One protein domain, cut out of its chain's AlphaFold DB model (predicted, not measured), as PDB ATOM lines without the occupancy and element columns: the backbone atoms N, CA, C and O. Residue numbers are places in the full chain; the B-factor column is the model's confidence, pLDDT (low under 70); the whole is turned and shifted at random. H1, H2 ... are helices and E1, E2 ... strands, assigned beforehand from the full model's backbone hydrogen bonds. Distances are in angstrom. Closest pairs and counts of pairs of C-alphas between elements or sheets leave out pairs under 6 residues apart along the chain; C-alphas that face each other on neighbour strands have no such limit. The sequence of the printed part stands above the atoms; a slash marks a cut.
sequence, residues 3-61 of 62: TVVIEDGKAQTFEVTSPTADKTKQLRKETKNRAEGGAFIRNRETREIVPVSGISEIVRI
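Overview. This is residues 3 to 61 of the 62 residues of an uncharacterized protein of Pseudomonas lundensis (UniProt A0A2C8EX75). A narrow sheet is built along the long strand E2, with E1 beside its first part and E5 beside its last; helix H1 runs back over a gap, and the small hairpin E3-E4 sits at one end. The 59 printed residues run E1 E2 H1 E3 E4 E5, class mixed; the sheet, order E1-E2-E5, is mixed. The whole is only just compact, close to loose (radius of gyration of the C-alphas 12.3 A), spanning 36 by 27 by 15 A.

Along the chain. E2, residues 10 to 17, measures 22.9 A; E1 is 3 to 7, from C-alpha 3 at (-45.478, 22.688, -44.620), and E5 57 to 60, to C-alpha 60 at (-32.438, 24.526, -44.422). H1, 24 to 35, measures 16.6 A; E3 is 40 to 42, E4 49 to 51.

Arrangement. E1 and E2, a hairpin, are antiparallel at 154 degrees, N 5 to O 12 2.9 A. E2 and E5 are parallel at 30 degrees, N 15 to O 57 2.8 A. H1 is only just not on this sheet, with 4 pairs of C-alphas within 10 A; its O i to N i+4 pairs are within hydrogen-bond range. E3 and E4, a hairpin, are antiparallel at 144 degrees, N 50 to O 41 2.8 A. The closest C-alphas of E2 and E4, Lys 10 and Pro 51, are 5.4 A apart.

Size, cuts and confidence. The farthest C-alphas, Thr 20 and Thr 46, are 36.2 A apart. The printed part has no cut and no long link; no printed residue is under 70 in pLDDT.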
ATOM      1  N   THR A   3     -44.583  22.348 -43.520       91.31
ATOM      2  CA  THR A   3     -45.478  22.688 -44.620       91.31
ATOM      3  C   THR A   3     -45.725  21.477 -45.496       91.31
ATOM      4  O   THR A   3     -44.979  20.497 -45.475       91.31
ATOM      5  N   VAL A   4     -46.811  21.541 -46.250       91.56
ATOM      6  CA  VAL A   4     -47.211  20.491 -47.165       91.56
ATOM      7  C   VAL A   4     -47.633  21.092 -48.488       91.56
ATOM      8  O   VAL A   4     -48.370  22.076 -48.528       91.56
ATOM      9  N   VAL A   5     -47.155  20.480 -49.560       91.94
ATOM     10  CA  VAL A   5     -47.544  20.792 -50.929       91.94
ATOM     11  C   VAL A   5     -48.341  19.604 -51.444       91.94
ATOM     12  O   VAL A   5     -47.905  18.460 -51.310       91.94
ATOM     13  N   ILE A   6     -49.537  19.865 -51.966       91.88
ATOM     14  CA  ILE A   6     -50.405  18.843 -52.553       91.88
ATOM     15  C   ILE A   6     -50.506  19.132 -54.046       91.88
ATOM     16  O   ILE A   6     -51.084  20.142 -54.437       91.88
ATOM     17  N   GLU A   7     -49.960  18.234 -54.857       88.75
ATOM     18  CA  GLU A   7     -49.929  18.324 -56.319       88.75
ATOM     19  C   GLU A   7     -50.297  16.957 -56.905       88.75
ATOM     20  O   GLU A   7     -49.911  15.917 -56.368       88.75
ATOM     21  N   ASP A   8     -51.107  16.944 -57.966       86.69
ATOM     22  CA  ASP A   8     -51.549  15.725 -58.662       86.69
ATOM     23  C   ASP A   8     -52.093  14.613 -57.739       86.69
ATOM     24  O   ASP A   8     -51.864  13.418 -57.942       86.69
ATOM     25  N   GLY A   9     -52.809  15.002 -56.677       84.75
ATOM     26  CA  GLY A   9     -53.394  14.057 -55.721       84.75
ATOM     27  C   GLY A   9     -52.366  13.323 -54.854       84.75
ATOM     28  O   GLY A   9     -52.683  12.279 -54.280       84.75
ATOM     29  N   LYS A  10     -51.143  13.851 -54.740       87.31
ATOM     30  CA  LYS A  10     -50.109  13.378 -53.817       87.31
ATOM     31  C   LYS A  10     -49.605  14.527 -52.963       87.31
ATOM     32  O   LYS A  10     -49.540  15.671 -53.400       87.31
ATOM     33  N   ALA A  11     -49.238  14.212 -51.731       91.50
ATOM     34  CA  ALA A  11     -48.715  15.190 -50.802       91.50
ATOM     35  C   ALA A  11     -47.217  15.017 -50.559       91.50
ATOM     36  O   ALA A  11     -46.756  13.920 -50.241       91.50
ATOM     37  N   GLN A  12     -46.474  16.116 -50.625       92.88
ATOM     38  CA  GLN A  12     -45.081  16.195 -50.203       92.88
ATOM     39  C   GLN A  12     -44.972  17.094 -48.973       92.88
ATOM     40  O   GLN A  12     -45.440  18.232 -48.978       92.88
ATOM     41  N   THR A  13     -44.364  16.580 -47.906       92.12
ATOM     42  CA  THR A  13     -44.147  17.333 -46.666       92.12
ATOM     43  C   THR A  13     -42.726  17.883 -46.613       92.12
ATOM     44  O   THR A  13     -41.777  17.250 -47.084       92.12
ATOM     45  N   PHE A  14     -42.584  19.070 -46.026       92.88
ATOM     46  CA  PHE A  14     -41.313  19.765 -45.876       92.88
ATOM     47  C   PHE A  14     -41.150  20.275 -44.447       92.88
ATOM     48  O   PHE A  14     -42.041  20.920 -43.891       92.88
ATOM     49  N   GLU A  15     -39.974  20.029 -43.888       92.44
ATOM     50  CA  GLU A  15     -39.522  20.566 -42.613       92.44
ATOM     51  C   GLU A  15     -38.528  21.699 -42.882       92.44
ATOM     52  O   GLU A  15     -37.351  21.465 -43.169       92.44
ATOM     53  N   VAL A  16     -38.997  22.941 -42.779       93.44
ATOM     54  CA  VAL A  16     -38.159  24.132 -42.940       93.44
ATOM     55  C   VAL A  16     -37.509  24.478 -41.602       93.44
ATOM     56  O   VAL A  16     -38.198  24.774 -40.620       93.44
ATOM     57  N   THR A  17     -36.181  24.445 -41.541       93.94
ATOM     58  CA  THR A  17     -35.427  24.577 -40.287       93.94
ATOM     59  C   THR A  17     -34.123  25.362 -40.451       93.94
ATOM     60  O   THR A  17     -33.726  25.693 -41.566       93.94
ATOM     61  N   SER A  18     -33.458  25.684 -39.338       93.12
ATOM     62  CA  SER A  18     -32.182  26.407 -39.357       93.12
ATOM     63  C   SER A  18     -31.030  25.517 -39.855       93.12
ATOM     64  O   SER A  18     -31.132  24.281 -39.828       93.12
ATOM     65  N   PRO A  19     -29.891  26.092 -40.279       92.06
ATOM     66  CA  PRO A  19     -28.818  25.328 -40.918       92.06
ATOM     67  C   PRO A  19     -28.215  24.236 -40.026       92.06
ATOM     68  O   PRO A  19     -27.801  23.192 -40.520       92.06
ATOM     69  N   THR A  20     -28.216  24.441 -38.709       92.50
ATOM     70  CA  THR A  20     -27.559  23.556 -37.733       92.50
ATOM     71  C   THR A  20     -28.528  22.742 -36.877       92.50
ATOM     72  O   THR A  20     -28.087  21.961 -36.038       92.50
ATOM     73  N   ALA A  21     -29.843  22.880 -37.078       92.19
ATOM     74  CA  ALA A  21     -30.819  22.110 -36.316       92.19
ATOM     75  C   ALA A  21     -30.665  20.599 -36.569       92.19
ATOM     76  O   ALA A  21     -30.677  20.144 -37.723       92.19
ATOM     77  N   ASP A  22     -30.566  19.818 -35.488       92.50
ATOM     78  CA  ASP A  22     -30.616  18.357 -35.538       92.50
ATOM     79  C   ASP A  22     -32.067  17.883 -35.702       92.50
ATOM     80  O   ASP A  22     -32.945  18.175 -34.887       92.50
ATOM     81  N   LYS A  23     -32.308  17.124 -36.773       91.38
ATOM     82  CA  LYS A  23     -33.613  16.566 -37.148       91.38
ATOM     83  C   LYS A  23     -33.636  15.036 -37.146       91.38
ATOM     84  O   LYS A  23     -34.637  14.430 -37.521       91.38
ATOM     85  N   THR A  24     -32.580  14.392 -36.647       92.31
ATOM     86  CA  THR A  24     -32.421  12.928 -36.661       92.31
ATOM     87  C   THR A  24     -33.566  12.212 -35.945       92.31
ATOM     88  O   THR A  24     -34.136  11.250 -36.461       92.31
ATOM     89  N   LYS A  25     -33.955  12.694 -34.754       92.44
ATOM     90  CA  LYS A  25     -35.063  12.103 -33.980       92.44
ATOM     91  C   LYS A  25     -36.408  12.230 -34.697       92.44
ATOM     92  O   LYS A  25     -37.212  11.301 -34.623       92.44
ATOM     93  N   GLN A  26     -36.636  13.357 -35.372       88.81
ATOM     94  CA  GLN A  26     -37.861  13.621 -36.121       88.81
ATOM     95  C   GLN A  26     -37.964  12.688 -37.331       88.81
ATOM     96  O   GLN A  26     -38.931  11.934 -37.421       88.81
ATOM     97  N   LEU A  27     -36.922  12.629 -38.167       91.50
ATOM     98  CA  LEU A  27     -36.890  11.730 -39.325       91.50
ATOM     99  C   LEU A  27     -37.078  10.266 -38.920       91.50
ATOM    100  O   LEU A  27     -37.860   9.549 -39.534       91.50
ATOM    101  N   ARG A  28     -36.436   9.818 -37.832       92.75
ATOM    102  CA  ARG A  28     -36.603   8.442 -37.343       92.75
ATOM    103  C   ARG A  28     -38.051   8.130 -36.951       92.75
ATOM    104  O   ARG A  28     -38.519   7.019 -37.194       92.75
ATOM    105  N   LYS A  29     -38.752   9.086 -36.333       90.31
ATOM    106  CA  LYS A  29     -40.172   8.937 -35.986       90.31
ATOM    107  C   LYS A  29     -41.025   8.835 -37.250       90.31
ATOM    108  O   LYS A  29     -41.864   7.944 -37.329       90.31
ATOM    109  N   GLU A  30     -40.799   9.706 -38.228       89.81
ATOM    110  CA  GLU A  30     -41.543   9.689 -39.492       89.81
ATOM    111  C   GLU A  30     -41.315   8.392 -40.269       89.81
ATOM    112  O   GLU A  30     -42.283   7.765 -40.695       89.81
ATOM    113  N   THR A  31     -40.070   7.914 -40.349       89.12
ATOM    114  CA  THR A  31     -39.748   6.615 -40.954       89.12
ATOM    115  C   THR A  31     -40.490   5.469 -40.266       89.12
ATOM    116  O   THR A  31     -41.065   4.618 -40.944       89.12
ATOM    117  N   LYS A  32     -40.531   5.455 -38.925       90.00
ATOM    118  CA  LYS A  32     -41.272   4.435 -38.169       90.00
ATOM    119  C   LYS A  32     -42.774   4.503 -38.457       90.00
ATOM    120  O   LYS A  32     -43.367   3.488 -38.805       90.00
ATOM    121  N   ASN A  33     -43.366   5.692 -38.375       86.81
ATOM    122  CA  ASN A  33     -44.787   5.892 -38.661       86.81
ATOM    123  C   ASN A  33     -45.146   5.420 -40.076       86.81
ATOM    124  O   ASN A  33     -46.207   4.835 -40.285       86.81
ATOM    125  N   ARG A  34     -44.250   5.647 -41.043       85.12
ATOM    126  CA  ARG A  34     -44.446   5.234 -42.432       85.12
ATOM    127  C   ARG A  34     -44.415   3.720 -42.597       85.12
ATOM    128  O   ARG A  34     -45.250   3.180 -43.317       85.12
ATOM    129  N   ALA A  35     -43.496   3.047 -41.904       84.00
ATOM    130  CA  ALA A  35     -43.426   1.589 -41.866       84.00
ATOM    131  C   ALA A  35     -44.668   0.959 -41.206       84.00
ATOM    132  O   ALA A  35     -45.082  -0.127 -41.595       84.00
ATOM    133  N   GLU A  36     -45.292   1.658 -40.255       86.00
ATOM    134  CA  GLU A  36     -46.532   1.242 -39.581       86.00
ATOM    135  C   GLU A  36     -47.814   1.606 -40.366       86.00
ATOM    136  O   GLU A  36     -48.920   1.346 -39.896       86.00
ATOM    137  N   GLY A  37     -47.693   2.184 -41.570       77.06
ATOM    138  CA  GLY A  37     -48.826   2.489 -42.455       77.06
ATOM    139  C   GLY A  37     -49.378   3.918 -42.355       77.06
ATOM    140  O   GLY A  37     -50.350   4.249 -43.035       77.06
ATOM    141  N   GLY A  38     -48.755   4.797 -41.562       75.00
ATOM    142  CA  GLY A  38     -49.066   6.228 -41.536       75.00
ATOM    143  C   GLY A  38     -48.676   6.890 -42.858       75.00
ATOM    144  O   GLY A  38     -47.519   7.253 -43.045       75.00
ATOM    145  N   ALA A  39     -49.624   7.003 -43.790       77.12
ATOM    146  CA  ALA A  39     -49.333   7.337 -45.188       77.12
ATOM    147  C   ALA A  39     -50.235   8.420 -45.790       77.12
ATOM    148  O   ALA A  39     -50.122   8.685 -46.984       77.12
ATOM    149  N   PHE A  40     -51.120   9.038 -45.008       88.12
ATOM    150  CA  PHE A  40     -52.115   9.962 -45.539       88.12
ATOM    151  C   PHE A  40     -52.240  11.233 -44.713       88.12
ATOM    152  O   PHE A  40     -52.068  11.227 -43.494       88.12
ATOM    153  N   ILE A  41     -52.621  12.305 -45.392       88.38
ATOM    154  CA  ILE A  41     -53.005  13.575 -44.790       88.38
ATOM    155  C   ILE A  41     -54.355  14.018 -45.330       88.38
ATOM    156  O   ILE A  41     -54.775  13.627 -46.417       88.38
ATOM    157  N   ARG A  42     -55.034  14.864 -44.564       90.12
ATOM    158  CA  ARG A  42     -56.294  15.455 -44.993       90.12
ATOM    159  C   ARG A  42     -56.028  16.777 -45.703       90.12
ATOM    160  O   ARG A  42     -55.515  17.703 -45.075       90.12
ATOM    161  N   ASN A  43     -56.420  16.883 -46.970       89.06
ATOM    162  CA  ASN A  43     -56.456  18.165 -47.665       89.06
ATOM    163  C   ASN A  43     -57.460  19.075 -46.939       89.06
ATOM    164  O   ASN A  43     -58.616  18.704 -46.739       89.06
ATOM    165  N   ARG A  44     -57.021  20.252 -46.485       87.50
ATOM    166  CA  ARG A  44     -57.862  21.152 -45.682       87.50
ATOM    167  C   ARG A  44     -58.977  21.805 -46.502       87.50
ATOM    168  O   ARG A  44     -60.030  22.099 -45.939       87.50
ATOM    169  N   GLU A  45     -58.746  22.007 -47.795       88.94
ATOM    170  CA  GLU A  45     -59.682  22.650 -48.718       88.94
ATOM    171  C   GLU A  45     -60.742  21.653 -49.190       88.94
ATOM    172  O   GLU A  45     -61.933  21.866 -48.970       88.94
ATOM    173  N   THR A  46     -60.311  20.520 -49.758       90.19
ATOM    174  CA  THR A  46     -61.229  19.515 -50.327       90.19
ATOM    175  C   THR A  46     -61.762  18.529 -49.287       90.19
ATOM    176  O   THR A  46     -62.758  17.851 -49.524       90.19
ATOM    177  N   ARG A  47     -61.133  18.463 -48.103       91.25
ATOM    178  CA  ARG A  47     -61.384  17.485 -47.024       91.25
ATOM    179  C   ARG A  47     -61.042  16.038 -47.372       91.25
ATOM    180  O   ARG A  47     -61.288  15.172 -46.526       91.25
ATOM    181  N   GLU A  48     -60.465  15.792 -48.539       91.19
ATOM    182  CA  GLU A  48     -60.071  14.470 -49.017       91.19
ATOM    183  C   GLU A  48     -58.837  13.939 -48.291       91.19
ATOM    184  O   GLU A  48     -58.036  14.691 -47.732       91.19
ATOM    185  N   ILE A  49     -58.687  12.616 -48.310       91.50
ATOM    186  CA  ILE A  49     -57.518  11.923 -47.783       91.50
ATOM    187  C   ILE A  49     -56.552  11.694 -48.943       91.50
ATOM    188  O   ILE A  49     -56.876  10.994 -49.897       91.50
ATOM    189  N   VAL A  50     -55.368  12.289 -48.844       91.88
ATOM    190  CA  VAL A  50     -54.353  12.294 -49.896       91.88
ATOM    191  C   VAL A  50     -53.141  11.489 -49.426       91.88
ATOM    192  O   VAL A  50     -52.686  11.699 -48.293       91.88
ATOM    193  N   PRO A  51     -52.611  10.558 -50.240       90.44
ATOM    194  CA  PRO A  51     -51.400   9.831 -49.895       90.44
ATOM    195  C   PRO A  51     -50.196  10.776 -49.865       90.44
ATOM    196  O   PRO A  51     -50.017  11.622 -50.741       90.44
ATOM    197  N   VAL A  52     -49.341  10.602 -48.866       89.31
ATOM    198  CA  VAL A  52     -48.044  11.276 -48.780       89.31
ATOM    199  C   VAL A  52     -47.035  10.504 -49.638       89.31
ATOM    200  O   VAL A  52     -47.122   9.279 -49.748       89.31
ATOM    201  N   SER A  53     -46.066  11.192 -50.239       85.75
ATOM    202  CA  SER A  53     -45.038  10.601 -51.112       85.75
ATOM    203  C   SER A  53     -43.860   9.986 -50.348       85.75
ATOM    204  O   SER A  53     -43.219   9.065 -50.844       85.75
ATOM    205  N   GLY A  54     -43.609  10.404 -49.102       86.19
ATOM    206  CA  GLY A  54     -42.466   9.919 -48.321       86.19
ATOM    207  C   GLY A  54     -42.469  10.382 -46.868       86.19
ATOM    208  O   GLY A  54     -43.539  10.602 -46.299       86.19
ATOM    209  N   ILE A  55     -41.273  10.463 -46.283       90.81
ATOM    210  CA  ILE A  55     -40.989  11.273 -45.088       90.81
ATOM    211  C   ILE A  55     -40.775  12.733 -45.510       90.81
ATOM    212  O   ILE A  55     -40.581  13.004 -46.697       90.81
ATOM    213  N   SER A  56     -40.783  13.658 -44.553       91.25
ATOM    214  CA  SER A  56     -40.579  15.076 -44.853       91.25
ATOM    215  C   SER A  56     -39.176  15.360 -45.384       91.25
ATOM    216  O   SER A  56     -38.177  14.873 -44.849       91.25
ATOM    217  N   GLU A  57     -39.099  16.203 -46.410       93.25
ATOM    218  CA  GLU A  57     -37.832  16.749 -46.889       93.25
ATOM    219  C   GLU A  57     -37.364  17.875 -45.967       93.25
ATOM    220  O   GLU A  57     -38.140  18.758 -45.600       93.25
ATOM    221  N   ILE A  58     -36.087  17.863 -45.582       93.12
ATOM    222  CA  ILE A  58     -35.518  18.931 -44.755       93.12
ATOM    223  C   ILE A  58     -35.035  20.055 -45.664       93.12
ATOM    224  O   ILE A  58     -34.094  19.877 -46.435       93.12
ATOM    225  N   VAL A  59     -35.614  21.238 -45.485       94.19
ATOM    226  CA  VAL A  59     -35.176  22.470 -46.140       94.19
ATOM    227  C   VAL A  59     -34.487  23.343 -45.099       94.19
ATOM    228  O   VAL A  59     -35.078  23.706 -44.083       94.19
ATOM    229  N   ARG A  60     -33.216  23.676 -45.330       92.94
ATOM    230  CA  ARG A  60     -32.438  24.526 -44.422       92.94
ATOM    231  C   ARG A  60     -32.393  25.950 -44.957       92.94
ATOM    232  O   ARG A  60     -31.869  26.170 -46.044       92.94
ATOM    233  N   ILE A  61     -32.936  26.889 -44.190       91.44
ATOM    234  CA  ILE A  61     -32.917  28.319 -44.518       91.44
ATOM    235  C   ILE A  61     -31.807  29.031 -43.726       91.44
ATOM    236  O   ILE A  61     -31.638  28.692 -42.551       91.44
TER     237      ILE A  61